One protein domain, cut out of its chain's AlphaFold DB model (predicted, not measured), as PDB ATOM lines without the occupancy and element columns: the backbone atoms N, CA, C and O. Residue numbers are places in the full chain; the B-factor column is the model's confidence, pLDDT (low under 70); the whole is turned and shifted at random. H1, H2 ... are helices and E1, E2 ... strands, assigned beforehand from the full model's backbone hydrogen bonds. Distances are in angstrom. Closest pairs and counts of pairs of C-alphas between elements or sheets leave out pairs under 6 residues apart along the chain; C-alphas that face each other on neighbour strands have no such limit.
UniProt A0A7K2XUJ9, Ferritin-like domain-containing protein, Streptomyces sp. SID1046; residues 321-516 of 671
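AT A GLANCE: This is residues 321 to 516 of the 671 residues of the protein "Ferritin-like domain-containing protein" of Streptomyces sp. SID1046 (UniProt A0A7K2XUJ9). Three long helices, H1, H2 and H5, run lengthwise side by side in an elongated bundle whose fourth side is taken by two shorter helices, H4 and then H3, placed nearly end to end. H1 and H2 form one helical hairpin and H4 and H5 another, while the small turn of E1 with residues 425 to 426 packs on H1, and short H6 comes close to H2 and to one end of H5. The printed part has 196 residues with six named helices and one named strand in the order H1, H2, E1, H3, H4, H5, H6, and the class is mostly helix. It is compact, with a radius of gyration of the C-alphas of 18.5 A, and its spans are 62 by 32 by 31 A, only just elongated.

HOW THE PARTS SIT: H1, residues 324 to 351, touches H2, residues 368 to 403, at a shallow tilt of 22 degrees, opposite ways; the closest C-alphas, of Cys 342 and Ala 387, are 4.9 A apart. E1, residues 418 to 420, pairs with no named strand, but pairs antiparallel with residues 425 to 426; its closest C-alpha to H1 is that of Ile 419, 5.5 A from that of Val 337. H5, residues 477 to 505, is the hub. It touches H2 at a shallow tilt of 16 degrees, opposite ways, closest at the C-alphas of Ala 379 and Val 501, 4.7 A. With residues 495 to 502 alone it touches H3, residues 434 to 443, closest at the C-alphas of Phe 495 and Ile 441, 5.5 A. It touches H4, residues 456 to 469, closest at the C-alphas of Ala 481 and His 464, 5.3 A. H1, with residues 327 to 334 alone, only just touches H4, with 3 pairs of C-alphas within 8 A. H1 and H5 are apart, as are H2 and H4. H6, residues 510 to 513, is close to H2 but not clearly touching, at 6.1 A between the C-alphas of Tyr 513 and Ile 376. Every O i to N i+4 pair is within hydrogen-bond range in H2, H3 and H4, against 23 of 24 in H1 and 20 of 25 in H5; H6 is too short for such a pair.

IN THESE COORDINATES: H1 begins at C-alpha 324 (-39.476, -18.579, -15.289) and is 40.5 A long. H2 measures 53.0 A, E1 5.7 A, H3 14.3 A, H4 20.2 A and H5 43.0 A. H6 ends at C-alpha 513 (-50.572, 17.025, 12.101), 5.5 A from its first.

THE WHOLE: The two C-alphas farthest apart, of Thr 367 and Glu 472, are 62.4 A apart. The printed part has no cut. The links H1 to H2, H2 to E1, E1 to H3 and H3 to H4 are long. Mean pLDDT of the printed part is 89.2, with residues 447 to 455 and 457 under 70.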
ATOM      1  N   PRO A 321     -31.450 -11.984 -18.220       85.94
ATOM      2  CA  PRO A 321     -32.809 -12.496 -18.056       85.94
ATOM      3  C   PRO A 321     -32.926 -13.552 -16.954       85.94
ATOM      4  O   PRO A 321     -32.041 -14.381 -16.731       85.94
ATOM      5  N   MET A 322     -34.064 -13.554 -16.268       91.81
ATOM      6  CA  MET A 322     -34.349 -14.482 -15.176       91.81
ATOM      7  C   MET A 322     -34.940 -15.798 -15.694       91.81
ATOM      8  O   MET A 322     -35.472 -15.892 -16.798       91.81
ATOM      9  N   THR A 323     -34.894 -16.844 -14.869       95.44
ATOM     10  CA  THR A 323     -35.650 -18.072 -15.151       95.44
ATOM     11  C   THR A 323     -37.140 -17.856 -14.871       95.44
ATOM     12  O   THR A 323     -37.502 -17.092 -13.973       95.44
ATOM     13  N   ARG A 324     -38.022 -18.599 -15.559       95.25
ATOM     14  CA  ARG A 324     -39.476 -18.579 -15.289       95.25
ATOM     15  C   ARG A 324     -39.795 -18.817 -13.807       95.25
ATOM     16  O   ARG A 324     -40.650 -18.146 -13.241       95.25
ATOM     17  N   ALA A 325     -39.094 -19.758 -13.171       96.50
ATOM     18  CA  ALA A 325     -39.284 -20.068 -11.755       96.50
ATOM     19  C   ALA A 325     -38.943 -18.877 -10.848       96.50
ATOM     20  O   ALA A 325     -39.666 -18.608  -9.893       96.50
ATOM     21  N   LYS A 326     -37.875 -18.135 -11.170       94.94
ATOM     22  CA  LYS A 326     -37.493 -16.933 -10.424       94.94
ATOM     23  C   LYS A 326     -38.496 -15.795 -10.629       94.94
ATOM     24  O   LYS A 326     -38.829 -15.141  -9.652       94.94
ATOM     25  N   VAL A 327     -39.009 -15.605 -11.848       95.19
ATOM     26  CA  VAL A 327     -40.078 -14.628 -12.136       95.19
ATOM     27  C   VAL A 327     -41.319 -14.908 -11.289       95.19
ATOM     28  O   VAL A 327     -41.810 -14.015 -10.609       95.19
ATOM     29  N   ILE A 328     -41.788 -16.160 -11.265       96.69
ATOM     30  CA  ILE A 328     -42.947 -16.558 -10.451       96.69
ATOM     31  C   ILE A 328     -42.686 -16.314  -8.963       96.69
ATOM     32  O   ILE A 328     -43.537 -15.754  -8.280       96.69
ATOM     33  N   HIS A 329     -41.516 -16.718  -8.465       95.38
ATOM     34  CA  HIS A 329     -41.147 -16.520  -7.065       95.38
ATOM     35  C   HIS A 329     -41.140 -15.036  -6.673       95.38
ATOM     36  O   HIS A 329     -41.643 -14.672  -5.611       95.38
ATOM     37  N   ASP A 330     -40.601 -14.180  -7.540       94.25
ATOM     38  CA  ASP A 330     -40.535 -12.748  -7.282       94.25
ATOM     39  C   ASP A 330     -41.913 -12.091  -7.359       94.25
ATOM     40  O   ASP A 330     -42.209 -11.277  -6.494       94.25
ATOM     41  N   LEU A 331     -42.783 -12.489  -8.294       96.25
ATOM     42  CA  LEU A 331     -44.179 -12.032  -8.333       96.25
ATOM     43  C   LEU A 331     -44.963 -12.456  -7.081       96.25
ATOM     44  O   LEU A 331     -45.702 -11.655  -6.517       96.25
ATOM     45  N   GLU A 332     -44.785 -13.696  -6.605       95.81
ATOM     46  CA  GLU A 332     -45.423 -14.166  -5.366       95.81
ATOM     47  C   GLU A 332     -44.978 -13.335  -4.154       95.81
ATOM     48  O   GLU A 332     -45.795 -13.045  -3.281       95.81
ATOM     49  N   ARG A 333     -43.702 -12.930  -4.104       93.75
ATOM     50  CA  ARG A 333     -43.190 -12.020  -3.072       93.75
ATOM     51  C   ARG A 333     -43.725 -10.601  -3.256       93.75
ATOM     52  O   ARG A 333     -44.159 -10.009  -2.273       93.75
ATOM     53  N   LEU A 334     -43.673 -10.061  -4.471       94.44
ATOM     54  CA  LEU A 334     -44.095  -8.695  -4.770       94.44
ATOM     55  C   LEU A 334     -45.567  -8.489  -4.423       94.44
ATOM     56  O   LEU A 334     -45.876  -7.505  -3.778       94.44
ATOM     57  N   ALA A 335     -46.447  -9.463  -4.668       95.94
ATOM     58  CA  ALA A 335     -47.845  -9.368  -4.237       95.94
ATOM     59  C   ALA A 335     -47.991  -9.129  -2.721       95.94
ATOM     60  O   ALA A 335     -48.842  -8.361  -2.283       95.94
ATOM     61  N   VAL A 336     -47.143  -9.767  -1.907       95.38
ATOM     62  CA  VAL A 336     -47.129  -9.554  -0.451       95.38
ATOM     63  C   VAL A 336     -46.555  -8.177  -0.103       95.38
ATOM     64  O   VAL A 336     -47.027  -7.547   0.841       95.38
ATOM     65  N   VAL A 337     -45.560  -7.706  -0.861       93.94
ATOM     66  CA  VAL A 337     -44.962  -6.373  -0.704       93.94
ATOM     67  C   VAL A 337     -45.963  -5.269  -1.054       93.94
ATOM     68  O   VAL A 337     -46.162  -4.397  -0.216       93.94
ATOM     69  N   GLU A 338     -46.660  -5.350  -2.191       95.12
ATOM     70  CA  GLU A 338     -47.680  -4.362  -2.585       95.12
ATOM     71  C   GLU A 338     -48.811  -4.288  -1.561       95.12
ATOM     72  O   GLU A 338     -49.254  -3.211  -1.167       95.12
ATOM     73  N   HIS A 339     -49.250  -5.443  -1.044       96.69
ATOM     74  CA  HIS A 339     -50.245  -5.455   0.023       96.69
ATOM     75  C   HIS A 339     -49.709  -4.777   1.293       96.69
ATOM     76  O   HIS A 339     -50.430  -4.022   1.939       96.69
ATOM     77  N   ALA A 340     -48.447  -5.017   1.653       96.12
ATOM     78  CA  ALA A 340     -47.820  -4.391   2.811       96.12
ATOM     79  C   ALA A 340     -47.699  -2.870   2.669       96.12
ATOM     80  O   ALA A 340     -48.121  -2.162   3.583       96.12
ATOM     81  N   LEU A 341     -47.207  -2.373   1.531       95.25
ATOM     82  CA  LEU A 341     -47.105  -0.939   1.254       95.25
ATOM     83  C   LEU A 341     -48.483  -0.270   1.254       95.25
ATOM     84  O   LEU A 341     -48.680   0.710   1.969       95.25
ATOM     85  N   CYS A 342     -49.478  -0.877   0.595       96.00
ATOM     86  CA  CYS A 342     -50.870  -0.427   0.641       96.00
ATOM     87  C   CYS A 342     -51.365  -0.219   2.085       96.00
ATOM     88  O   CYS A 342     -51.987   0.800   2.395       96.00
ATOM     89  N   LEU A 343     -51.108  -1.172   2.987       96.94
ATOM     90  CA  LEU A 343     -51.543  -1.068   4.382       96.94
ATOM     91  C   LEU A 343     -50.724  -0.051   5.193       96.94
ATOM     92  O   LEU A 343     -51.313   0.665   6.006       96.94
ATOM     93  N   GLU A 344     -49.405   0.046   4.980       97.25
ATOM     94  CA  GLU A 344     -48.574   1.079   5.620       97.25
ATOM     95  C   GLU A 344     -49.039   2.484   5.218       97.25
ATOM     96  O   GLU A 344     -49.194   3.349   6.083       97.25
ATOM     97  N   TYR A 345     -49.340   2.701   3.935       98.06
ATOM     98  CA  TYR A 345     -49.776   3.996   3.409       98.06
ATOM     99  C   TYR A 345     -51.180   4.357   3.886       98.06
ATOM    100  O   TYR A 345     -51.411   5.482   4.330       98.06
ATOM    101  N   LEU A 346     -52.109   3.394   3.905       98.00
ATOM    102  CA  LEU A 346     -53.430   3.596   4.502       98.00
ATOM    103  C   LEU A 346     -53.336   3.961   5.985       98.00
ATOM    104  O   LEU A 346     -53.985   4.905   6.430       98.00
ATOM    105  N   TYR A 347     -52.537   3.234   6.764       97.69
ATOM    106  CA  TYR A 347     -52.391   3.518   8.189       97.69
ATOM    107  C   TYR A 347     -51.775   4.901   8.432       97.69
ATOM    108  O   TYR A 347     -52.271   5.668   9.261       97.69
ATOM    109  N   ALA A 348     -50.743   5.253   7.664       98.06
ATOM    110  CA  ALA A 348     -50.128   6.570   7.694       98.06
ATOM    111  C   ALA A 348     -51.138   7.678   7.343       98.06
ATOM    112  O   ALA A 348     -51.218   8.678   8.057       98.06
ATOM    113  N   HIS A 349     -51.976   7.471   6.324       98.06
ATOM    114  CA  HIS A 349     -53.073   8.372   5.977       98.06
ATOM    115  C   HIS A 349     -54.050   8.580   7.147       98.06
ATOM    116  O   HIS A 349     -54.313   9.721   7.525       98.06
ATOM    117  N   TYR A 350     -54.536   7.507   7.783       97.81
ATOM    118  CA  TYR A 350     -55.457   7.630   8.924       97.81
ATOM    119  C   TYR A 350     -54.801   8.242  10.169       97.81
ATOM    120  O   TYR A 350     -55.498   8.785  11.025       97.81
ATOM    121  N   SER A 351     -53.472   8.191  10.280       97.88
ATOM    122  CA  SER A 351     -52.745   8.850  11.367       97.88
ATOM    123  C   SER A 351     -52.685  10.372  11.236       97.88
ATOM    124  O   SER A 351     -52.441  11.048  12.232       97.88
ATOM    125  N   LEU A 352     -52.934  10.928  10.046       97.69
ATOM    126  CA  LEU A 352     -52.953  12.372   9.838       97.69
ATOM    127  C   LEU A 352     -54.233  12.988  10.402       97.69
ATOM    128  O   LEU A 352     -55.344  12.500  10.187       97.69
ATOM    129  N   ASN A 353     -54.098  14.123  11.082       95.81
ATOM    130  CA  ASN A 353     -55.195  14.912  11.630       95.81
ATOM    131  C   ASN A 353     -55.924  15.728  10.543       95.81
ATOM    132  O   ASN A 353     -56.128  16.932  10.668       95.81
ATOM    133  N   ALA A 354     -56.282  15.066   9.441       92.88
ATOM    134  CA  ALA A 354     -57.058  15.624   8.342       92.88
ATOM    135  C   ALA A 354     -58.535  15.214   8.454       92.88
ATOM    136  O   ALA A 354     -58.808  14.046   8.753       92.88
ATOM    137  N   PRO A 355     -59.500  16.112   8.195       90.19
ATOM    138  CA  PRO A 355     -60.889  15.701   8.021       90.19
ATOM    139  C   PRO A 355     -61.017  14.780   6.797       90.19
ATOM    140  O   PRO A 355     -60.273  14.934   5.833       90.19
ATOM    141  N   ALA A 356     -61.974  13.847   6.819       87.06
ATOM    142  CA  ALA A 356     -62.231  12.951   5.683       87.06
ATOM    143  C   ALA A 356     -62.726  13.709   4.436       87.06
ATOM    144  O   ALA A 356     -62.467  13.306   3.307       87.06
ATOM    145  N   VAL A 357     -63.440  14.818   4.649       87.31
ATOM    146  CA  VAL A 357     -63.893  15.736   3.600       87.31
ATOM    147  C   VAL A 357     -63.539  17.155   4.028       87.31
ATOM    148  O   VAL A 357     -63.919  17.589   5.115       87.31
ATOM    149  N   LEU A 358     -62.814  17.881   3.179       88.19
ATOM    150  CA  LEU A 358     -62.476  19.280   3.422       88.19
ATOM    151  C   LEU A 358     -63.686  20.185   3.154       88.19
ATOM    152  O   LEU A 358     -64.139  20.291   2.016       88.19
ATOM    153  N   ASP A 359     -64.155  20.902   4.175       89.50
ATOM    154  CA  ASP A 359     -65.102  22.006   3.998       89.50
ATOM    155  C   ASP A 359     -64.331  23.298   3.652       89.50
ATOM    156  O   ASP A 359     -63.597  23.832   4.494       89.50
ATOM    157  N   PRO A 360     -64.460  23.829   2.421       83.00
ATOM    158  CA  PRO A 360     -63.714  25.008   2.014       83.00
ATOM    159  C   PRO A 360     -64.152  26.289   2.736       83.00
ATOM    160  O   PRO A 360     -63.348  27.220   2.799       83.00
ATOM    161  N   VAL A 361     -65.380  26.344   3.261       85.69
ATOM    162  CA  VAL A 361     -65.925  27.493   3.998       85.69
ATOM    163  C   VAL A 361     -65.451  27.458   5.448       85.69
ATOM    164  O   VAL A 361     -65.003  28.477   5.965       85.69
ATOM    165  N   ALA A 362     -65.501  26.289   6.095       85.31
ATOM    166  CA  ALA A 362     -65.024  26.134   7.471       85.31
ATOM    167  C   ALA A 362     -63.493  26.236   7.591       85.31
ATOM    168  O   ALA A 362     -62.969  26.590   8.646       85.31
ATOM    169  N   HIS A 363     -62.763  25.940   6.514       90.12
ATOM    170  CA  HIS A 363     -61.304  25.969   6.481       90.12
ATOM    171  C   HIS A 363     -60.796  27.056   5.528       90.12
ATOM    172  O   HIS A 363     -60.145  26.763   4.530       90.12
ATOM    173  N   ASP A 364     -61.098  28.325   5.806       86.62
ATOM    174  CA  ASP A 364     -60.624  29.464   5.005       86.62
ATOM    175  C   ASP A 364     -59.078  29.571   5.041       86.62
ATOM    176  O   ASP A 364     -58.508  29.694   6.135       86.62
ATOM    177  N   PRO A 365     -58.372  29.542   3.886       87.88
ATOM    178  CA  PRO A 365     -56.914  29.670   3.836       87.88
ATOM    179  C   PRO A 365     -56.384  31.018   4.350       87.88
ATOM    180  O   PRO A 365     -55.197  31.112   4.654       87.88
ATOM    181  N   ALA A 366     -57.223  32.053   4.468       90.12
ATOM    182  CA  ALA A 366     -56.837  33.330   5.069       90.12
ATOM    183  C   ALA A 366     -56.650  33.242   6.597       90.12
ATOM    184  O   ALA A 366     -56.038  34.126   7.198       90.12
ATOM    185  N   THR A 367     -57.157  32.182   7.235       93.25
ATOM    186  CA  THR A 367     -56.993  31.946   8.675       93.25
ATOM    187  C   THR A 367     -55.829  30.986   8.947       93.25
ATOM    188  O   THR A 367     -55.653  30.019   8.201       93.25
ATOM    189  N   PRO A 368     -55.047  31.170  10.033       91.31
ATOM    190  CA  PRO A 368     -53.958  30.248  10.372       91.31
ATOM    191  C   PRO A 368     -54.420  28.795  10.547       91.31
ATOM    192  O   PRO A 368     -53.740  27.865  10.119       91.31
ATOM    193  N   GLU A 369     -55.595  28.592  11.148       91.62
ATOM    194  CA  GLU A 369     -56.175  27.265  11.354       91.62
ATOM    195  C   GLU A 369     -56.649  26.628  10.042       91.62
ATOM    196  O   GLU A 369     -56.296  25.482   9.765       91.62
ATOM    197  N   GLY A 370     -57.375  27.367   9.198       91.12
ATOM    198  CA  GLY A 370     -57.815  26.864   7.898       91.12
ATOM    199  C   GLY A 370     -56.641  26.544   6.969       91.12
ATOM    200  O   GLY A 370     -56.632  25.488   6.335       91.12
ATOM    201  N   ALA A 371     -55.601  27.384   6.952       90.19
ATOM    202  CA  ALA A 371     -54.364  27.110   6.222       90.19
ATOM    203  C   ALA A 371     -53.665  25.834   6.724       90.19
ATOM    204  O   ALA A 371     -53.253  24.999   5.913       90.19
ATOM    205  N   ARG A 372     -53.575  25.642   8.049       94.62
ATOM    206  CA  ARG A 372     -53.007  24.430   8.662       94.62
ATOM    207  C   ARG A 372     -53.789  23.178   8.262       94.62
ATOM    208  O   ARG A 372     -53.189  22.235   7.754       94.62
ATOM    209  N   VAL A 373     -55.114  23.176   8.426       94.50
ATOM    210  CA  VAL A 373     -55.969  22.023   8.078       94.50
ATOM    211  C   VAL A 373     -55.853  21.675   6.595       94.50
ATOM    212  O   VAL A 373     -55.749  20.500   6.251       94.50
ATOM    213  N   ARG A 374     -55.791  22.676   5.707       93.00
ATOM    214  CA  ARG A 374     -55.586  22.450   4.267       93.00
ATOM    215  C   ARG A 374     -54.250  21.792   3.947       93.00
ATOM    216  O   ARG A 374     -54.233  20.890   3.117       93.00
ATOM    217  N   LYS A 375     -53.153  22.207   4.594       94.75
ATOM    218  CA  LYS A 375     -51.834  21.569   4.423       94.75
ATOM    219  C   LYS A 375     -51.875  20.091   4.833       94.75
ATOM    220  O   LYS A 375     -51.420  19.239   4.077       94.75
ATOM    221  N   ILE A 376     -52.479  19.786   5.985       96.75
ATOM    222  CA  ILE A 376     -52.607  18.407   6.491       96.75
ATOM    223  C   ILE A 376     -53.521  17.577   5.579       96.75
ATOM    224  O   ILE A 376     -53.195  16.439   5.253       96.75
ATOM    225  N   HIS A 377     -54.637  18.145   5.112       94.31
ATOM    226  CA  HIS A 377     -55.538  17.478   4.171       94.31
ATOM    227  C   HIS A 377     -54.871  17.214   2.816       94.31
ATOM    228  O   HIS A 377     -55.048  16.138   2.257       94.31
ATOM    229  N   ALA A 378     -54.087  18.158   2.284       92.44
ATOM    230  CA  ALA A 378     -53.325  17.955   1.052       92.44
ATOM    231  C   ALA A 378     -52.316  16.806   1.204       92.44
ATOM    232  O   ALA A 378     -52.294  15.901   0.377       92.44
ATOM    233  N   ALA A 379     -51.563  16.783   2.310       95.88
ATOM    234  CA  ALA A 379     -50.683  15.667   2.647       95.88
ATOM    235  C   ALA A 379     -51.449  14.332   2.732       95.88
ATOM    236  O   ALA A 379     -51.037  13.343   2.131       95.88
ATOM    237  N   ALA A 380     -52.591  14.306   3.424       95.88
ATOM    238  CA  ALA A 380     -53.408  13.103   3.563       95.88
ATOM    239  C   ALA A 380     -53.971  12.604   2.229       95.88
ATOM    240  O   ALA A 380     -54.003  11.393   2.013       95.88
ATOM    241  N   ALA A 381     -54.383  13.511   1.343       90.88
ATOM    242  CA  ALA A 381     -54.886  13.178   0.016       90.88
ATOM    243  C   ALA A 381     -53.792  12.577  -0.879       90.88
ATOM    244  O   ALA A 381     -54.049  11.593  -1.572       90.88
ATOM    245  N   GLU A 382     -52.570  13.120  -0.828       92.00
ATOM    246  CA  GLU A 382     -51.437  12.570  -1.577       92.00
ATOM    247  C   GLU A 382     -51.067  11.165  -1.085       92.00
ATOM    248  O   GLU A 382     -51.010  10.242  -1.893       92.00
ATOM    249  N   VAL A 383     -50.925  10.959   0.234       96.69
ATOM    250  CA  VAL A 383     -50.651   9.622   0.805       96.69
ATOM    251  C   VAL A 383     -51.761   8.629   0.456       96.69
ATOM    252  O   VAL A 383     -51.481   7.488   0.095       96.69
ATOM    253  N   PHE A 384     -53.028   9.049   0.546       95.06
ATOM    254  CA  PHE A 384     -54.155   8.174   0.232       95.06
ATOM    255  C   PHE A 384     -54.137   7.723  -1.219       95.06
ATOM    256  O   PHE A 384     -54.376   6.554  -1.502       95.06
ATOM    257  N   SER A 385     -53.872   8.639  -2.145       89.12
ATOM    258  CA  SER A 385     -53.908   8.271  -3.549       89.12
ATOM    259  C   SER A 385     -52.693   7.441  -3.960       89.12
ATOM    260  O   SER A 385     -52.894   6.576  -4.798       89.12
ATOM    261  N   VAL A 386     -51.527   7.563  -3.309       91.56
ATOM    262  CA  VAL A 386     -50.462   6.547  -3.455       91.56
ATOM    263  C   VAL A 386     -50.932   5.186  -2.926       91.56
ATOM    264  O   VAL A 386     -50.753   4.167  -3.580       91.56
ATOM    265  N   ALA A 387     -51.634   5.134  -1.789       94.88
ATOM    266  CA  ALA A 387     -52.191   3.870  -1.291       94.88
ATOM    267  C   ALA A 387     -53.199   3.230  -2.271       94.88
ATOM    268  O   ALA A 387     -53.277   2.007  -2.363       94.88
ATOM    269  N   VAL A 388     -53.971   4.041  -3.002       88.56
ATOM    270  CA  VAL A 388     -54.866   3.572  -4.076       88.56
ATOM    271  C   VAL A 388     -54.074   3.002  -5.253       88.56
ATOM    272  O   VAL A 388     -54.500   2.004  -5.836       88.56
ATOM    273  N   ASP A 389     -52.934   3.599  -5.587       86.81
ATOM    274  CA  ASP A 389     -52.024   3.098  -6.619       86.81
ATOM    275  C   ASP A 389     -51.489   1.709  -6.212       86.81
ATOM    276  O   ASP A 389     -51.643   0.747  -6.967       86.81
ATOM    277  N   GLU A 390     -51.096   1.519  -4.946       93.69
ATOM    278  CA  GLU A 390     -50.686   0.197  -4.437       93.69
ATOM    279  C   GLU A 390     -51.802  -0.859  -4.442       93.69
ATOM    280  O   GLU A 390     -51.556  -2.050  -4.650       93.69
ATOM    281  N   MET A 391     -53.068  -0.460  -4.270       92.00
ATOM    282  CA  MET A 391     -54.195  -1.387  -4.447       92.00
ATOM    283  C   MET A 391     -54.296  -1.880  -5.897       92.00
ATOM    284  O   MET A 391     -54.677  -3.033  -6.137       92.00
ATOM    285  N   ARG A 392     -53.963  -1.022  -6.872       88.94
ATOM    286  CA  ARG A 392     -53.918  -1.383  -8.296       88.94
ATOM    287  C   ARG A 392     -52.716  -2.271  -8.594       88.94
ATOM    288  O   ARG A 392     -52.900  -3.292  -9.258       88.94
ATOM    289  N   HIS A 393     -51.553  -1.976  -8.020       91.94
ATOM    290  CA  HIS A 393     -50.370  -2.833  -8.109       91.94
ATOM    291  C   HIS A 393     -50.658  -4.235  -7.568       91.94
ATOM    292  O   HIS A 393     -50.491  -5.226  -8.285       91.94
ATOM    293  N   LEU A 394     -51.223  -4.333  -6.359       94.62
ATOM    294  CA  LEU A 394     -51.632  -5.602  -5.756       94.62
ATOM    295  C   LEU A 394     -52.570  -6.396  -6.673       94.62
ATOM    296  O   LEU A 394     -52.408  -7.612  -6.838       94.62
ATOM    297  N   ARG A 395     -53.549  -5.721  -7.284       90.75
ATOM    298  CA  ARG A 395     -54.445  -6.332  -8.269       90.75
ATOM    299  C   ARG A 395     -53.662  -6.863  -9.472       90.75
ATOM    300  O   ARG A 395     -53.840  -8.028  -9.822       90.75
ATOM    301  N   TRP A 396     -52.821  -6.050 -10.105       93.44
ATOM    302  CA  TRP A 396     -52.102  -6.441 -11.319       93.44
ATOM    303  C   TRP A 396     -51.122  -7.582 -11.082       93.44
ATOM    304  O   TRP A 396     -51.076  -8.512 -11.887       93.44
ATOM    305  N   VAL A 397     -50.410  -7.593  -9.953       96.38
ATOM    306  CA  VAL A 397     -49.549  -8.725  -9.593       96.38
ATOM    307  C   VAL A 397     -50.362 -10.006  -9.425       96.38
ATOM    308  O   VAL A 397     -49.961 -11.063  -9.911       96.38
ATOM    309  N   ASN A 398     -51.538  -9.926  -8.805       95.25
ATOM    310  CA  ASN A 398     -52.425 -11.078  -8.669       95.25
ATOM    311  C   ASN A 398     -53.012 -11.547 -10.012       95.25
ATOM    312  O   ASN A 398     -53.101 -12.753 -10.237       95.25
ATOM    313  N   GLU A 399     -53.339 -10.638 -10.935       90.81
ATOM    314  CA  GLU A 399     -53.728 -11.001 -12.308       90.81
ATOM    315  C   GLU A 399     -52.580 -11.687 -13.073       90.81
ATOM    316  O   GLU A 399     -52.811 -12.637 -13.829       90.81
ATOM    317  N   MET A 400     -51.332 -11.248 -12.864       94.56
ATOM    318  CA  MET A 400     -50.151 -11.913 -13.424       94.56
ATOM    319  C   MET A 400     -49.969 -13.320 -12.843       94.56
ATOM    320  O   MET A 400     -49.717 -14.265 -13.590       94.56
ATOM    321  N   LEU A 401     -50.127 -13.481 -11.526       95.75
ATOM    322  CA  LEU A 401     -50.063 -14.786 -10.861       95.75
ATOM    323  C   LEU A 401     -51.136 -15.743 -11.390       95.75
ATOM    324  O   LEU A 401     -50.802 -16.873 -11.751       95.75
ATOM    325  N   ASP A 402     -52.380 -15.284 -11.517       91.06
ATOM    326  CA  ASP A 402     -53.480 -16.069 -12.089       91.06
ATOM    327  C   ASP A 402     -53.181 -16.495 -13.536       91.06
ATOM    328  O   ASP A 402     -53.257 -17.678 -13.874       91.06
ATOM    329  N   THR A 403     -52.691 -15.566 -14.366       90.25
ATOM    330  CA  THR A 403     -52.265 -15.848 -15.752       90.25
ATOM    331  C   THR A 403     -51.160 -16.912 -15.819       90.25
ATOM    332  O   THR A 403     -51.080 -17.688 -16.774       90.25
ATOM    333  N   LEU A 404     -50.309 -16.989 -14.792       94.12
ATOM    334  CA  LEU A 404     -49.246 -17.988 -14.655       94.12
ATOM    335  C   LEU A 404     -49.712 -19.292 -13.978       94.12
ATOM    336  O   LEU A 404     -48.879 -20.176 -13.744       94.12
ATOM    337  N   GLY A 405     -51.009 -19.435 -13.682       92.50
ATOM    338  CA  GLY A 405     -51.599 -20.597 -13.015       92.50
ATOM    339  C   GLY A 405     -51.191 -20.711 -11.545       92.50
ATOM    340  O   GLY A 405     -51.003 -21.816 -11.029       92.50
ATOM    341  N   ARG A 406     -50.951 -19.576 -10.884       95.44
ATOM    342  CA  ARG A 406     -50.512 -19.493  -9.488       95.44
ATOM    343  C   ARG A 406     -51.660 -19.013  -8.598       95.44
ATOM    344  O   ARG A 406     -52.498 -18.243  -9.053       95.44
ATOM    345  N   PRO A 407     -51.710 -19.456  -7.330       92.75
ATOM    346  CA  PRO A 407     -52.732 -18.990  -6.403       92.75
ATOM    347  C   PRO A 407     -52.569 -17.494  -6.118       92.75
ATOM    348  O   PRO A 407     -51.446 -16.991  -6.021       92.75
ATOM    349  N   LEU A 408     -53.702 -16.817  -5.919       92.06
ATOM    350  CA  LEU A 408     -53.741 -15.424  -5.486       92.06
ATOM    351  C   LEU A 408     -53.054 -15.257  -4.120       92.06
ATOM    352  O   LEU A 408     -53.102 -16.135  -3.255       92.06
ATOM    353  N   ARG A 409     -52.424 -14.103  -3.918       94.75
ATOM    354  CA  ARG A 409     -51.705 -13.694  -2.709       94.75
ATOM    355  C   ARG A 409     -52.379 -12.449  -2.130       94.75
ATOM    356  O   ARG A 409     -51.894 -11.337  -2.291       94.75
ATOM    357  N   LEU A 410     -53.530 -12.659  -1.490       91.50
ATOM    358  CA  LEU A 410     -54.343 -11.602  -0.865       91.50
ATOM    359  C   LEU A 410     -54.366 -11.683   0.665       91.50
ATOM    360  O   LEU A 410     -55.018 -10.870   1.317       91.50
ATOM    361  N   ASP A 411     -53.698 -12.671   1.258       90.12
ATOM    362  CA  ASP A 411     -53.619 -12.744   2.712       90.12
ATOM    363  C   ASP A 411     -52.889 -11.512   3.272       90.12
ATOM    364  O   ASP A 411     -51.963 -11.003   2.627       90.12
ATOM    365  N   PRO A 412     -53.288 -11.021   4.460       90.06
ATOM    366  CA  PRO A 412     -52.604  -9.902   5.084       90.06
ATOM    367  C   PRO A 412     -51.121 -10.224   5.306       90.06
ATOM    368  O   PRO A 412     -50.789 -11.351   5.705       90.06
ATOM    369  N   PRO A 413     -50.224  -9.252   5.089       92.06
ATOM    370  CA  PRO A 413     -48.806  -9.423   5.357       92.06
ATOM    371  C   PRO A 413     -48.577  -9.728   6.840       92.06
ATOM    372  O   PRO A 413     -49.204  -9.162   7.738       92.06
ATOM    373  N   ARG A 414     -47.652 -10.649   7.107       89.50
ATOM    374  CA  ARG A 414     -47.255 -10.994   8.476       89.50
ATOM    375  C   ARG A 414     -46.261  -9.961   9.021       89.50
ATOM    376  O   ARG A 414     -45.512  -9.396   8.224       89.50
ATOM    377  N   PRO A 415     -46.153  -9.769  10.348       85.38
ATOM    378  CA  PRO A 415     -45.182  -8.837  10.941       85.38
ATOM    379  C   PRO A 415     -43.707  -9.132  10.609       85.38
ATOM    380  O   PRO A 415     -42.840  -8.273  10.746       85.38
ATOM    381  N   ASP A 416     -43.378 -10.358  10.198       88.25
ATOM    382  CA  ASP A 416     -42.033 -10.757   9.775       88.25
ATOM    383  C   ASP A 416     -41.771 -10.577   8.270       88.25
ATOM    384  O   ASP A 416     -40.657 -10.844   7.815       88.25
ATOM    385  N   THR A 417     -42.756 -10.088   7.513       90.69
ATOM    386  CA  THR A 417     -42.637  -9.806   6.075       90.69
ATOM    387  C   THR A 417     -41.559  -8.756   5.835       90.69
ATOM    388  O   THR A 417     -41.652  -7.643   6.347       90.69
ATOM    389  N   VAL A 418     -40.552  -9.092   5.028       89.38
ATOM    390  CA  VAL A 418     -39.492  -8.162   4.616       89.38
ATOM    391  C   VAL A 418     -39.920  -7.434   3.343       89.38
ATOM    392  O   VAL A 418     -40.021  -8.051   2.281       89.38
ATOM    393  N   ILE A 419     -40.130  -6.123   3.455       86.62
ATOM    394  CA  ILE A 419     -40.531  -5.244   2.348       86.62
ATOM    395  C   ILE A 419     -39.305  -4.906   1.493       86.62
ATOM    396  O   ILE A 419     -39.303  -5.153   0.288       86.62
ATOM    397  N   GLN A 420     -38.203  -4.472   2.120       81.12
ATOM    398  CA  GLN A 420     -36.961  -4.147   1.413       81.12
ATOM    399  C   GLN A 420     -35.798  -5.031   1.865       81.12
ATOM    400  O   GLN A 420     -35.323  -4.967   2.999       81.12
ATOM    401  N   LEU A 421     -35.306  -5.841   0.926       77.00
ATOM    402  CA  LEU A 421     -34.243  -6.828   1.134       77.00
ATOM    403  C   LEU A 421     -32.938  -6.210   1.642       77.00
ATOM    404  O   LEU A 421     -32.316  -6.749   2.552       77.00
ATOM    405  N   ARG A 422     -32.536  -5.073   1.070       74.81
ATOM    406  CA  ARG A 422     -31.249  -4.432   1.364       74.81
ATOM    407  C   ARG A 422     -31.150  -3.925   2.801       74.81
ATOM    408  O   ARG A 422     -30.116  -4.075   3.442       74.81
ATOM    409  N   THR A 423     -32.215  -3.296   3.283       78.88
ATOM    410  CA  THR A 423     -32.280  -2.722   4.632       78.88
ATOM    411  C   THR A 423     -32.790  -3.734   5.655       78.88
ATOM    412  O   THR A 423     -32.653  -3.512   6.855       78.88
ATOM    413  N   GLY A 424     -33.385  -4.842   5.198       83.38
ATOM    414  CA  GLY A 424     -34.086  -5.797   6.051       83.38
ATOM    415  C   GLY A 424     -35.349  -5.211   6.686       83.38
ATOM    416  O   GLY A 424     -35.829  -5.758   7.681       83.38
ATOM    417  N   ARG A 425     -35.874  -4.094   6.155       87.31
ATOM    418  CA  ARG A 425     -37.054  -3.421   6.705       87.31
ATOM    419  C   ARG A 425     -38.263  -4.344   6.613       87.31
ATOM    420  O   ARG A 425     -38.547  -4.919   5.558       87.31
ATOM    421  N   ARG A 426     -38.958  -4.477   7.741       92.94
ATOM    422  CA  ARG A 426     -40.148  -5.312   7.890       92.94
ATOM    423  C   ARG A 426     -41.412  -4.472   7.862       92.94
ATOM    424  O   ARG A 426     -41.358  -3.294   8.210       92.94
ATOM    425  N   PHE A 427     -42.502  -5.123   7.477       94.06
ATOM    426  CA  PHE A 427     -43.848  -4.570   7.515       94.06
ATOM    427  C   PHE A 427     -44.232  -4.135   8.926       94.06
ATOM    428  O   PHE A 427     -44.166  -4.930   9.869       94.06
ATOM    429  N   GLU A 428     -44.655  -2.880   9.059       93.50
ATOM    430  CA  GLU A 428     -45.115  -2.326  10.327       93.50
ATOM    431  C   GLU A 428     -46.082  -1.157  10.120       93.50
ATOM    432  O   GLU A 428     -45.787  -0.191   9.420       93.50
ATOM    433  N   LEU A 429     -47.226  -1.199  10.804       94.81
ATOM    434  CA  LEU A 429     -48.210  -0.119  10.765       94.81
ATOM    435  C   LEU A 429     -47.777   1.032  11.684       94.81
ATOM    436  O   LEU A 429     -47.870   0.930  12.908       94.81
ATOM    437  N   LYS A 430     -47.298   2.128  11.086       95.00
ATOM    438  CA  LYS A 430     -46.754   3.297  11.791       95.00
ATOM    439  C   LYS A 430     -47.436   4.600  11.372       95.00
ATOM    440  O   LYS A 430     -47.734   4.763  10.190       95.00
ATOM    441  N   PRO A 431     -47.653   5.547  12.308       97.38
ATOM    442  CA  PRO A 431     -48.053   6.906  11.956       97.38
ATOM    443  C   PRO A 431     -47.067   7.552  10.979       97.38
ATOM    444  O   PRO A 431     -45.894   7.173  10.949       97.38
ATOM    445  N   LEU A 432     -47.513   8.561  10.226       97.75
ATOM    446  CA  LEU A 432     -46.678   9.294   9.270       97.75
ATOM    447  C   LEU A 432     -45.712  10.264   9.979       97.75
ATOM    448  O   LEU A 432     -45.777  11.476   9.789       97.75
ATOM    449  N   THR A 433     -44.831   9.748  10.834       97.38
ATOM    450  CA  THR A 433     -43.758  10.551  11.433       97.38
ATOM    451  C   THR A 433     -42.766  10.998  10.352       97.38
ATOM    452  O   THR A 433     -42.718  10.384   9.279       97.38
ATOM    453  N   PRO A 434     -41.929  12.022  10.605       96.75
ATOM    454  CA  PRO A 434     -40.900  12.437   9.653       96.75
ATOM    455  C   PRO A 434     -39.998  11.280   9.200       96.75
ATOM    456  O   PRO A 434     -39.692  11.167   8.017       96.75
ATOM    457  N   GLU A 435     -39.635  10.371  10.110       95.50
ATOM    458  CA  GLU A 435     -38.818   9.195   9.797       95.50
ATOM    459  C   GLU A 435     -39.561   8.193   8.907       95.50
ATOM    460  O   GLU A 435     -38.956   7.581   8.025       95.50
ATOM    461  N   GLN A 436     -40.866   8.011   9.129       96.06
ATOM    462  CA  GLN A 436     -41.690   7.132   8.303       96.06
ATOM    463  C   GLN A 436     -41.914   7.731   6.906       96.06
ATOM    464  O   GLN A 436     -41.891   7.005   5.917       96.06
ATOM    465  N   LEU A 437     -42.065   9.054   6.805       96.94
ATOM    466  CA  LEU A 437     -42.151   9.746   5.520       96.94
ATOM    467  C   LEU A 437     -40.828   9.675   4.744       96.94
ATOM    468  O   LEU A 437     -40.837   9.414   3.545       96.94
ATOM    469  N   ASP A 438     -39.689   9.850   5.414       94.75
ATOM    470  CA  ASP A 438     -38.370   9.676   4.792       94.75
ATOM    471  C   ASP A 438     -38.154   8.241   4.301       94.75
ATOM    472  O   ASP A 438     -37.541   8.025   3.255       94.75
ATOM    473  N   TRP A 439     -38.695   7.261   5.028       92.38
ATOM    474  CA  TRP A 439     -38.745   5.873   4.588       92.38
ATOM    475  C   TRP A 439     -39.576   5.701   3.308       92.38
ATOM    476  O   TRP A 439     -39.076   5.101   2.358       92.38
ATOM    477  N   PHE A 440     -40.782   6.271   3.237       94.25
ATOM    478  CA  PHE A 440     -41.618   6.221   2.029       94.25
ATOM    479  C   PHE A 440     -40.933   6.884   0.824       94.25
ATOM    480  O   PHE A 440     -40.884   6.325  -0.264       94.25
ATOM    481  N   ILE A 441     -40.278   8.029   1.024       91.06
ATOM    482  CA  ILE A 441     -39.489   8.683  -0.033       91.06
ATOM    483  C   ILE A 441     -38.315   7.801  -0.487       91.06
ATOM    484  O   ILE A 441     -37.908   7.852  -1.646       91.06
ATOM    485  N   ALA A 442     -37.716   7.029   0.422       87.19
ATOM    486  CA  ALA A 442     -36.595   6.158   0.098       87.19
ATOM    487  C   ALA A 442     -37.022   4.878  -0.632       87.19
ATOM    488  O   ALA A 442     -36.272   4.427  -1.497       87.19
ATOM    489  N   VAL A 443     -38.175   4.296  -0.280       86.06
ATOM    490  CA  VAL A 443     -38.672   3.061  -0.906       86.06
ATOM    491  C   VAL A 443     -39.184   3.314  -2.324       86.06
ATOM    492  O   VAL A 443     -38.859   2.531  -3.207       86.06
ATOM    493  N   GLU A 444     -39.866   4.441  -2.544       86.94
ATOM    494  CA  GLU A 444     -40.430   4.841  -3.844       86.94
ATOM    495  C   GLU A 444     -39.423   5.530  -4.763       86.94
ATOM    496  O   GLU A 444     -39.755   5.947  -5.868       86.94
ATOM    497  N   ARG A 445     -38.188   5.752  -4.296       82.31
ATOM    498  CA  ARG A 445     -37.188   6.445  -5.104       82.31
ATOM    499  C   ARG A 445     -36.900   5.623  -6.368       82.31
ATOM    500  O   ARG A 445     -36.407   4.500  -6.216       82.31
ATOM    501  N   PRO A 446     -37.023   6.225  -7.571       71.06
ATOM    502  CA  PRO A 446     -36.699   5.548  -8.813       71.06
ATOM    503  C   PRO A 446     -35.290   4.977  -8.747       71.06
ATOM    504  O   PRO A 446     -34.301   5.693  -8.536       71.06
ATOM    505  N   SER A 447     -35.190   3.664  -8.887       63.44
ATOM    506  CA  SER A 447     -33.895   3.001  -8.955       63.44
ATOM    507  C   SER A 447     -33.392   3.066 -10.390       63.44
ATOM    508  O   SER A 447     -34.044   2.561 -11.301       63.44
ATOM    509  N   ALA A 448     -32.201   3.631 -10.614       55.56
ATOM    510  CA  ALA A 448     -31.517   3.393 -11.879       55.56
ATOM    511  C   ALA A 448     -31.347   1.872 -12.026       55.56
ATOM    512  O   ALA A 448     -30.835   1.204 -11.126       55.56
ATOM    513  N   VAL A 449     -31.815   1.339 -13.150       53.75
ATOM    514  CA  VAL A 449     -31.927  -0.092 -13.479       53.75
ATOM    515  C   VAL A 449     -30.678  -0.901 -13.108       53.75
ATOM    516  O   VAL A 449     -30.756  -2.045 -12.662       53.75
ATOM    517  N   THR A 450     -29.508  -0.290 -13.286       49.66
ATOM    518  CA  THR A 450     -28.187  -0.876 -13.043       49.66
ATOM    519  C   THR A 450     -27.644  -0.617 -11.635       49.66
ATOM    520  O   THR A 450     -26.719  -1.304 -11.205       49.66
ATOM    521  N   ALA A 451     -28.205   0.346 -10.899       54.22
ATOM    522  CA  ALA A 451     -27.725   0.767  -9.587       54.22
ATOM    523  C   ALA A 451     -28.301  -0.068  -8.432       54.22
ATOM    524  O   ALA A 451     -27.589  -0.301  -7.453       54.22
ATOM    525  N   ASP A 452     -29.555  -0.530  -8.527       61.47
ATOM    526  CA  ASP A 452     -30.153  -1.396  -7.497       61.47
ATOM    527  C   ASP A 452     -31.183  -2.400  -8.060       61.47
ATOM    528  O   ASP A 452     -32.394  -2.238  -7.893       61.47
ATOM    529  N   PRO A 453     -30.730  -3.498  -8.692       59.41
ATOM    530  CA  PRO A 453     -31.621  -4.543  -9.204       59.41
ATOM    531  C   PRO A 453     -32.331  -5.358  -8.102       59.41
ATOM    532  O   PRO A 453     -33.084  -6.277  -8.425       59.41
ATOM    533  N   GLN A 454     -32.067  -5.088  -6.814       62.59
ATOM    534  CA  GLN A 454     -32.769  -5.700  -5.676       62.59
ATOM    535  C   GLN A 454     -33.772  -4.749  -4.995       62.59
ATOM    536  O   GLN A 454     -34.473  -5.181  -4.073       62.59
ATOM    537  N   GLY A 455     -33.853  -3.487  -5.435       66.81
ATOM    538  CA  GLY A 455     -34.947  -2.568  -5.112       66.81
ATOM    539  C   GLY A 455     -36.272  -3.012  -5.744       66.81
ATOM    540  O   GLY A 455     -36.277  -3.860  -6.634       66.81
ATOM    541  N   ILE A 456     -37.396  -2.460  -5.275       71.56
ATOM    542  CA  ILE A 456     -38.740  -2.851  -5.744       71.56
ATOM    543  C   ILE A 456     -38.896  -2.525  -7.239       71.56
ATOM    544  O   ILE A 456     -39.109  -3.442  -8.035       71.56
ATOM    545  N   ASP A 457     -38.635  -1.279  -7.642       69.88
ATOM    546  CA  ASP A 457     -38.638  -0.870  -9.057       69.88
ATOM    547  C   ASP A 457     -37.659  -1.686  -9.902       69.88
ATOM    548  O   ASP A 457     -38.000  -2.188 -10.973       69.88
ATOM    549  N   GLY A 458     -36.438  -1.884  -9.392       77.44
ATOM    550  CA  GLY A 458     -35.411  -2.675 -10.070       77.44
ATOM    551  C   GLY A 458     -35.862  -4.114 -10.339       77.44
ATOM    552  O   GLY A 458     -35.544  -4.679 -11.389       77.44
ATOM    553  N   MET A 459     -36.650  -4.700  -9.431       83.56
ATOM    554  CA  MET A 459     -37.245  -6.018  -9.632       83.56
ATOM    555  C   MET A 459     -38.295  -6.002 -10.741       83.56
ATOM    556  O   MET A 459     -38.195  -6.835 -11.640       83.56
ATOM    557  N   TYR A 460     -39.258  -5.075 -10.729       88.62
ATOM    558  CA  TYR A 460     -40.268  -4.990 -11.794       88.62
ATOM    559  C   TYR A 460     -39.649  -4.759 -13.163       88.62
ATOM    560  O   TYR A 460     -39.991  -5.439 -14.127       88.62
ATOM    561  N   VAL A 461     -38.663  -3.877 -13.244       86.56
ATOM    562  CA  VAL A 461     -37.916  -3.626 -14.470       86.56
ATOM    563  C   VAL A 461     -37.239  -4.899 -14.990       86.56
ATOM    564  O   VAL A 461     -37.337  -5.230 -16.175       86.56
ATOM    565  N   LYS A 462     -36.595  -5.674 -14.108       87.38
ATOM    566  CA  LYS A 462     -35.960  -6.940 -14.493       87.38
ATOM    567  C   LYS A 462     -36.977  -8.016 -14.894       87.38
ATOM    568  O   LYS A 462     -36.696  -8.822 -15.787       87.38
ATOM    569  N   LEU A 463     -38.150  -8.035 -14.257       91.56
ATOM    570  CA  LEU A 463     -39.269  -8.898 -14.639       91.56
ATOM    571  C   LEU A 463     -39.773  -8.546 -16.040       91.56
ATOM    572  O   LEU A 463     -39.856  -9.440 -16.881       91.56
ATOM    573  N   HIS A 464     -40.042  -7.260 -16.298       91.38
ATOM    574  CA  HIS A 464     -40.476  -6.753 -17.598       91.38
ATOM    575  C   HIS A 464     -39.504  -7.191 -18.687       91.38
ATOM    576  O   HIS A 464     -39.901  -7.827 -19.661       91.38
ATOM    577  N   GLU A 465     -38.213  -6.933 -18.475       88.69
ATOM    578  CA  GLU A 465     -37.205  -7.277 -19.466       88.69
ATOM    579  C   GLU A 465     -37.079  -8.796 -19.675       88.69
ATOM    580  O   GLU A 465     -36.973  -9.302 -20.790       88.69
ATOM    581  N   THR A 466     -37.163  -9.585 -18.604       92.50
ATOM    582  CA  THR A 466     -37.158 -11.045 -18.754       92.50
ATOM    583  C   THR A 466     -38.326 -11.526 -19.618       92.50
ATOM    584  O   THR A 466     -38.132 -12.400 -20.462       92.50
ATOM    585  N   ILE A 467     -39.525 -10.969 -19.425       92.25
ATOM    586  CA  ILE A 467     -40.728 -11.356 -20.174       92.25
ATOM    587  C   ILE A 467     -40.616 -10.931 -21.643       92.25
ATOM    588  O   ILE A 467     -40.928 -11.735 -22.520       92.25
ATOM    589  N   VAL A 468     -40.123  -9.718 -21.917       89.56
ATOM    590  CA  VAL A 468     -39.978  -9.179 -23.281       89.56
ATOM    591  C   VAL A 468     -38.895  -9.906 -24.078       89.56
ATOM    592  O   VAL A 468     -39.120 -10.243 -25.240       89.56
ATOM    593  N   ARG A 469     -37.733 -10.202 -23.478       89.88
ATOM    594  CA  ARG A 469     -36.654 -10.945 -24.161       89.88
ATOM    595  C   ARG A 469     -36.935 -12.430 -24.318       89.88
ATOM    596  O   ARG A 469     -36.372 -13.050 -25.218       89.88
ATOM    597  N   ARG A 470     -37.716 -13.021 -23.410       93.06
ATOM    598  CA  ARG A 470     -37.978 -14.469 -23.358       93.06
ATOM    599  C   ARG A 470     -39.483 -14.778 -23.350       93.06
ATOM    600  O   ARG A 470     -39.951 -15.478 -22.443       93.06
ATOM    601  N   PRO A 471     -40.264 -14.274 -24.325       92.81
ATOM    602  CA  PRO A 471     -41.718 -14.409 -24.316       92.81
ATOM    603  C   PRO A 471     -42.164 -15.873 -24.412       92.81
ATOM    604  O   PRO A 471     -43.211 -16.238 -23.885       92.81
ATOM    605  N   GLU A 472     -41.345 -16.753 -24.995       95.25
ATOM    606  CA  GLU A 472     -41.617 -18.188 -25.091       95.25
ATOM    607  C   GLU A 472     -41.698 -18.883 -23.725       95.25
ATOM    608  O   GLU A 472     -42.262 -19.971 -23.603       95.25
ATOM    609  N   LEU A 473     -41.141 -18.258 -22.682       93.94
ATOM    610  CA  LEU A 473     -41.212 -18.766 -21.323       93.94
ATOM    611  C   LEU A 473     -42.529 -18.428 -20.632       93.94
ATOM    612  O   LEU A 473     -42.707 -18.928 -19.525       93.94
ATOM    613  N   PHE A 474     -43.431 -17.619 -21.207       95.00
ATOM    614  CA  PHE A 474     -44.612 -17.096 -20.510       95.00
ATOM    615  C   PHE A 474     -45.894 -17.141 -21.365       95.00
ATOM    616  O   PHE A 474     -45.896 -16.690 -22.505       95.00
ATOM    617  N   PRO A 475     -47.029 -17.644 -20.834       88.62
ATOM    618  CA  PRO A 475     -48.316 -17.490 -21.503       88.62
ATOM    619  C   PRO A 475     -48.721 -16.015 -21.509       88.62
ATOM    620  O   PRO A 475     -48.542 -15.332 -20.506       88.62
ATOM    621  N   GLN A 476     -49.315 -15.544 -22.610       86.62
ATOM    622  CA  GLN A 476     -49.766 -14.150 -22.742       86.62
ATOM    623  C   GLN A 476     -48.654 -13.139 -22.385       86.62
ATOM    624  O   GLN A 476     -48.908 -12.168 -21.674       86.62
ATOM    625  N   ALA A 477     -47.420 -13.387 -22.848       83.00
ATOM    626  CA  ALA A 477     -46.242 -12.584 -22.511       83.00
ATOM    627  C   ALA A 477     -46.465 -11.074 -22.716       83.00
ATOM    628  O   ALA A 477     -46.130 -10.301 -21.825       83.00
ATOM    629  N   ASP A 478     -47.131 -10.668 -23.802       77.00
ATOM    630  CA  ASP A 478     -47.456  -9.258 -24.070       77.00
ATOM    631  C   ASP A 478     -48.330  -8.634 -22.974       77.00
ATOM    632  O   ASP A 478     -48.082  -7.517 -22.521       77.00
ATOM    633  N   ARG A 479     -49.339  -9.374 -22.492       81.88
ATOM    634  CA  ARG A 479     -50.205  -8.919 -21.396       81.88
ATOM    635  C   ARG A 479     -49.420  -8.816 -20.094       81.88
ATOM    636  O   ARG A 479     -49.591  -7.844 -19.366       81.88
ATOM    637  N   LEU A 480     -48.586  -9.810 -19.792       86.69
ATOM    638  CA  LEU A 480     -47.756  -9.801 -18.587       86.69
ATOM    639  C   LEU A 480     -46.772  -8.627 -18.610       86.69
ATOM    640  O   LEU A 480     -46.699  -7.890 -17.634       86.69
ATOM    641  N   ALA A 481     -46.080  -8.409 -19.731       84.62
ATOM    642  CA  ALA A 481     -45.191  -7.266 -19.915       84.62
ATOM    643  C   ALA A 481     -45.947  -5.944 -19.720       84.62
ATOM    644  O   ALA A 481     -45.495  -5.087 -18.967       84.62
ATOM    645  N   HIS A 482     -47.142  -5.811 -20.300       80.75
ATOM    646  CA  HIS A 482     -47.969  -4.621 -20.121       80.75
ATOM    647  C   HIS A 482     -48.360  -4.375 -18.654       80.75
ATOM    648  O   HIS A 482     -48.217  -3.256 -18.171       80.75
ATOM    649  N   LEU A 483     -48.797  -5.407 -17.923       83.81
ATOM    650  CA  LEU A 483     -49.143  -5.284 -16.502       83.81
ATOM    651  C   LEU A 483     -47.939  -4.863 -15.649       83.81
ATOM    652  O   LEU A 483     -48.084  -4.012 -14.778       83.81
ATOM    653  N   VAL A 484     -46.751  -5.414 -15.920       89.38
ATOM    654  CA  VAL A 484     -45.520  -4.980 -15.242       89.38
ATOM    655  C   VAL A 484     -45.195  -3.523 -15.576       89.38
ATOM    656  O   VAL A 484     -44.822  -2.761 -14.688       89.38
ATOM    657  N   LYS A 485     -45.350  -3.118 -16.841       83.31
ATOM    658  CA  LYS A 485     -45.069  -1.749 -17.281       83.31
ATOM    659  C   LYS A 485     -45.972  -0.723 -16.595       83.31
ATOM    660  O   LYS A 485     -45.467   0.316 -16.195       83.31
ATOM    661  N   LEU A 486     -47.258  -1.035 -16.410       80.56
ATOM    662  CA  LEU A 486     -48.192  -0.165 -15.683       80.56
ATOM    663  C   LEU A 486     -47.726   0.112 -14.246       80.56
ATOM    664  O   LEU A 486     -47.772   1.259 -13.818       80.56
ATOM    665  N   ILE A 487     -47.220  -0.905 -13.539       85.25
ATOM    666  CA  ILE A 487     -46.676  -0.740 -12.178       85.25
ATOM    667  C   ILE A 487     -45.432   0.160 -12.191       85.25
ATOM    668  O   ILE A 487     -45.319   1.071 -11.380       85.25
ATOM    669  N   ILE A 488     -44.511  -0.067 -13.135       81.19
ATOM    670  CA  ILE A 488     -43.292   0.753 -13.276       81.19
ATOM    671  C   ILE A 488     -43.646   2.224 -13.533       81.19
ATOM    672  O   ILE A 488     -43.012   3.121 -12.981       81.19
ATOM    673  N   ASP A 489     -44.633   2.474 -14.394       75.94
ATOM    674  CA  ASP A 489     -45.014   3.833 -14.775       75.94
ATOM    675  C   ASP A 489     -45.681   4.591 -13.630       75.94
ATOM    676  O   ASP A 489     -45.380   5.768 -13.441       75.94
ATOM    677  N   GLU A 490     -46.533   3.926 -12.848       74.81
ATOM    678  CA  GLU A 490     -47.200   4.535 -11.692       74.81
ATOM    679  C   GLU A 490     -46.240   4.773 -10.520       74.81
ATOM    680  O   GLU A 490     -46.266   5.852  -9.924       74.81
ATOM    681  N   GLY A 491     -45.315   3.838 -10.261       72.75
ATOM    682  CA  GLY A 491     -44.322   3.965  -9.186       72.75
ATOM    683  C   GLY A 491     -43.433   5.212  -9.298       72.75
ATOM    684  O   GLY A 491     -43.109   5.842  -8.291       72.75
ATOM    685  N   ASN A 492     -43.108   5.662 -10.519       71.31
ATOM    686  CA  ASN A 492     -42.291   6.868 -10.722       71.31
ATOM    687  C   ASN A 492     -42.905   8.128 -10.087       71.31
ATOM    688  O   ASN A 492     -42.179   9.002  -9.599       71.31
ATOM    689  N   ASP A 493     -44.235   8.235 -10.069       76.50
ATOM    690  CA  ASP A 493     -44.912   9.396  -9.500       76.50
ATOM    691  C   ASP A 493     -44.959   9.348  -7.964       76.50
ATOM    692  O   ASP A 493     -44.989  10.404  -7.321       76.50
ATOM    693  N   HIS A 494     -44.881   8.167  -7.342       86.12
ATOM    694  CA  HIS A 494     -44.974   8.007  -5.886       86.12
ATOM    695  C   HIS A 494     -43.892   8.799  -5.138       86.12
ATOM    696  O   HIS A 494     -44.188   9.523  -4.179       86.12
ATOM    697  N   PHE A 495     -42.644   8.752  -5.619       86.94
ATOM    698  CA  PHE A 495     -41.527   9.522  -5.062       86.94
ATOM    699  C   PHE A 495     -41.818  11.024  -5.006       86.94
ATOM    700  O   PHE A 495     -41.582  11.691  -3.989       86.94
ATOM    701  N   HIS A 496     -42.347  11.570  -6.102       85.50
ATOM    702  CA  HIS A 496     -42.674  12.988  -6.196       85.50
ATOM    703  C   HIS A 496     -43.814  13.361  -5.253       85.50
ATOM    704  O   HIS A 496     -43.769  14.418  -4.620       85.50
ATOM    705  N   ARG A 497     -44.803  12.480  -5.100       87.25
ATOM    706  CA  ARG A 497     -45.949  12.691  -4.211       87.25
ATOM    707  C   ARG A 497     -45.549  12.664  -2.743       87.25
ATOM    708  O   ARG A 497     -45.899  13.589  -2.015       87.25
ATOM    709  N   PHE A 498     -44.734  11.705  -2.305       94.44
ATOM    710  CA  PHE A 498     -44.216  11.717  -0.931       94.44
ATOM    711  C   PHE A 498     -43.269  12.895  -0.667       94.44
ATOM    712  O   PHE A 498     -43.265  13.460   0.429       94.44
ATOM    713  N   THR A 499     -42.525  13.345  -1.678       91.69
ATOM    714  CA  THR A 499     -41.748  14.588  -1.573       91.69
ATOM    715  C   THR A 499     -42.666  15.806  -1.397       91.69
ATOM    716  O   THR A 499     -42.400  16.651  -0.542       91.69
ATOM    717  N   ALA A 500     -43.788  15.873  -2.122       90.19
ATOM    718  CA  ALA A 500     -44.795  16.922  -1.952       90.19
ATOM    719  C   ALA A 500     -45.451  16.882  -0.561       90.19
ATOM    720  O   ALA A 500     -45.613  17.927   0.069       90.19
ATOM    721  N   VAL A 501     -45.744  15.688  -0.028       95.31
ATOM    722  CA  VAL A 501     -46.206  15.501   1.360       95.31
ATOM    723  C   VAL A 501     -45.213  16.124   2.344       95.31
ATOM    724  O   VAL A 501     -45.615  16.886   3.226       95.31
ATOM    725  N   LYS A 502     -43.910  15.877   2.158       95.44
ATOM    726  CA  LYS A 502     -42.858  16.476   2.993       95.44
ATOM    727  C   LYS A 502     -42.869  18.001   2.911       95.44
ATOM    728  O   LYS A 502     -42.760  18.661   3.942       95.44
ATOM    729  N   SER A 503     -43.066  18.566   1.722       92.69
ATOM    730  CA  SER A 503     -43.207  20.015   1.536       92.69
ATOM    731  C   SER A 503     -44.457  20.586   2.213       92.69
ATOM    732  O   SER A 503     -44.374  21.640   2.841       92.69
ATOM    733  N   HIS A 504     -45.604  19.902   2.144       93.19
ATOM    734  CA  HIS A 504     -46.837  20.343   2.804       93.19
ATOM    735  C   HIS A 504     -46.705  20.396   4.333       93.19
ATOM    736  O   HIS A 504     -47.282  21.284   4.964       93.19
ATOM    737  N   LEU A 505     -45.933  19.475   4.917       95.81
ATOM    738  CA  LEU A 505     -45.774  19.327   6.366       95.81
ATOM    739  C   LEU A 505     -44.543  20.047   6.948       95.81
ATOM    740  O   LEU A 505     -44.413  20.102   8.166       95.81
ATOM    741  N   ALA A 506     -43.662  20.623   6.122       92.19
ATOM    742  CA  ALA A 506     -42.342  21.124   6.536       92.19
ATOM    743  C   ALA A 506     -42.346  22.160   7.683       92.19
ATOM    744  O   ALA A 506     -41.368  22.267   8.417       92.19
ATOM    745  N   GLU A 507     -43.429  22.924   7.835       90.62
ATOM    746  CA  GLU A 507     -43.570  23.982   8.851       90.62
ATOM    747  C   GLU A 507     -44.424  23.563  10.060       90.62
ATOM    748  O   GLU A 507     -44.678  24.379  10.943       90.62
ATOM    749  N   LEU A 508     -44.912  22.321  10.088       94.75
ATOM    750  CA  LEU A 508     -45.778  21.805  11.145       94.75
ATOM    751  C   LEU A 508     -44.995  20.836  12.031       94.75
ATOM    752  O   LEU A 508     -44.223  20.011  11.538       94.75
ATOM    753  N   SER A 509     -45.211  20.900  13.344       95.19
ATOM    754  CA  SER A 509     -44.675  19.873  14.235       95.19
ATOM    755  C   SER A 509     -45.504  18.588  14.110       95.19
ATOM    756  O   SER A 509     -46.697  18.667  13.801       95.19
ATOM    757  N   PRO A 510     -44.931  17.397  14.364       96.06
ATOM    758  CA  PRO A 510     -45.695  16.148  14.382       96.06
ATOM    759  C   PRO A 510     -46.951  16.199  15.260       96.06
ATOM    760  O   PRO A 510     -47.977  15.648  14.874       96.06
ATOM    761  N   ASP A 511     -46.913  16.924  16.380       94.50
ATOM    762  CA  ASP A 511     -48.067  17.095  17.271       94.50
ATOM    763  C   ASP A 511     -49.205  17.919  16.635       94.50
ATOM    764  O   ASP A 511     -50.361  17.776  17.028       94.50
ATOM    765  N   ASP A 512     -48.907  18.754  15.632       93.69
ATOM    766  CA  ASP A 512     -49.912  19.552  14.920       93.69
ATOM    767  C   ASP A 512     -50.683  18.734  13.876       93.69
ATOM    768  O   ASP A 512     -51.855  19.021  13.604       93.69
ATOM    769  N   TYR A 513     -50.025  17.753  13.249       96.44
ATOM    770  CA  TYR A 513     -50.572  17.025  12.101       96.44
ATOM    771  C   TYR A 513     -50.827  15.538  12.341       96.44
ATOM    772  O   TYR A 513     -51.493  14.929  11.505       96.44
ATOM    773  N   LEU A 514     -50.352  14.942  13.436       97.56
ATOM    774  CA  LEU A 514     -50.630  13.547  13.779       97.56
ATOM    775  C   LEU A 514     -51.738  13.419  14.819       97.56
ATOM    776  O   LEU A 514     -51.885  14.217  15.742       97.56
ATOM    777  N   ARG A 515     -52.501  12.339  14.687       94.50
ATOM    778  CA  ARG A 515     -53.430  11.841  15.696       94.50
ATOM    779  C   ARG A 515     -52.707  10.836  16.584       94.50
ATOM    780  O   ARG A 515     -51.937  10.005  16.104       94.50
ATOM    781  N   GLN A 516     -53.029  10.845  17.871       91.69
ATOM    782  CA  GLN A 516     -52.638   9.766  18.775       91.69
ATOM    783  C   GLN A 516     -53.568   8.569  18.550       91.69
ATOM    784  O   GLN A 516     -54.750   8.626  18.894       91.69
TER     785      GLN A 516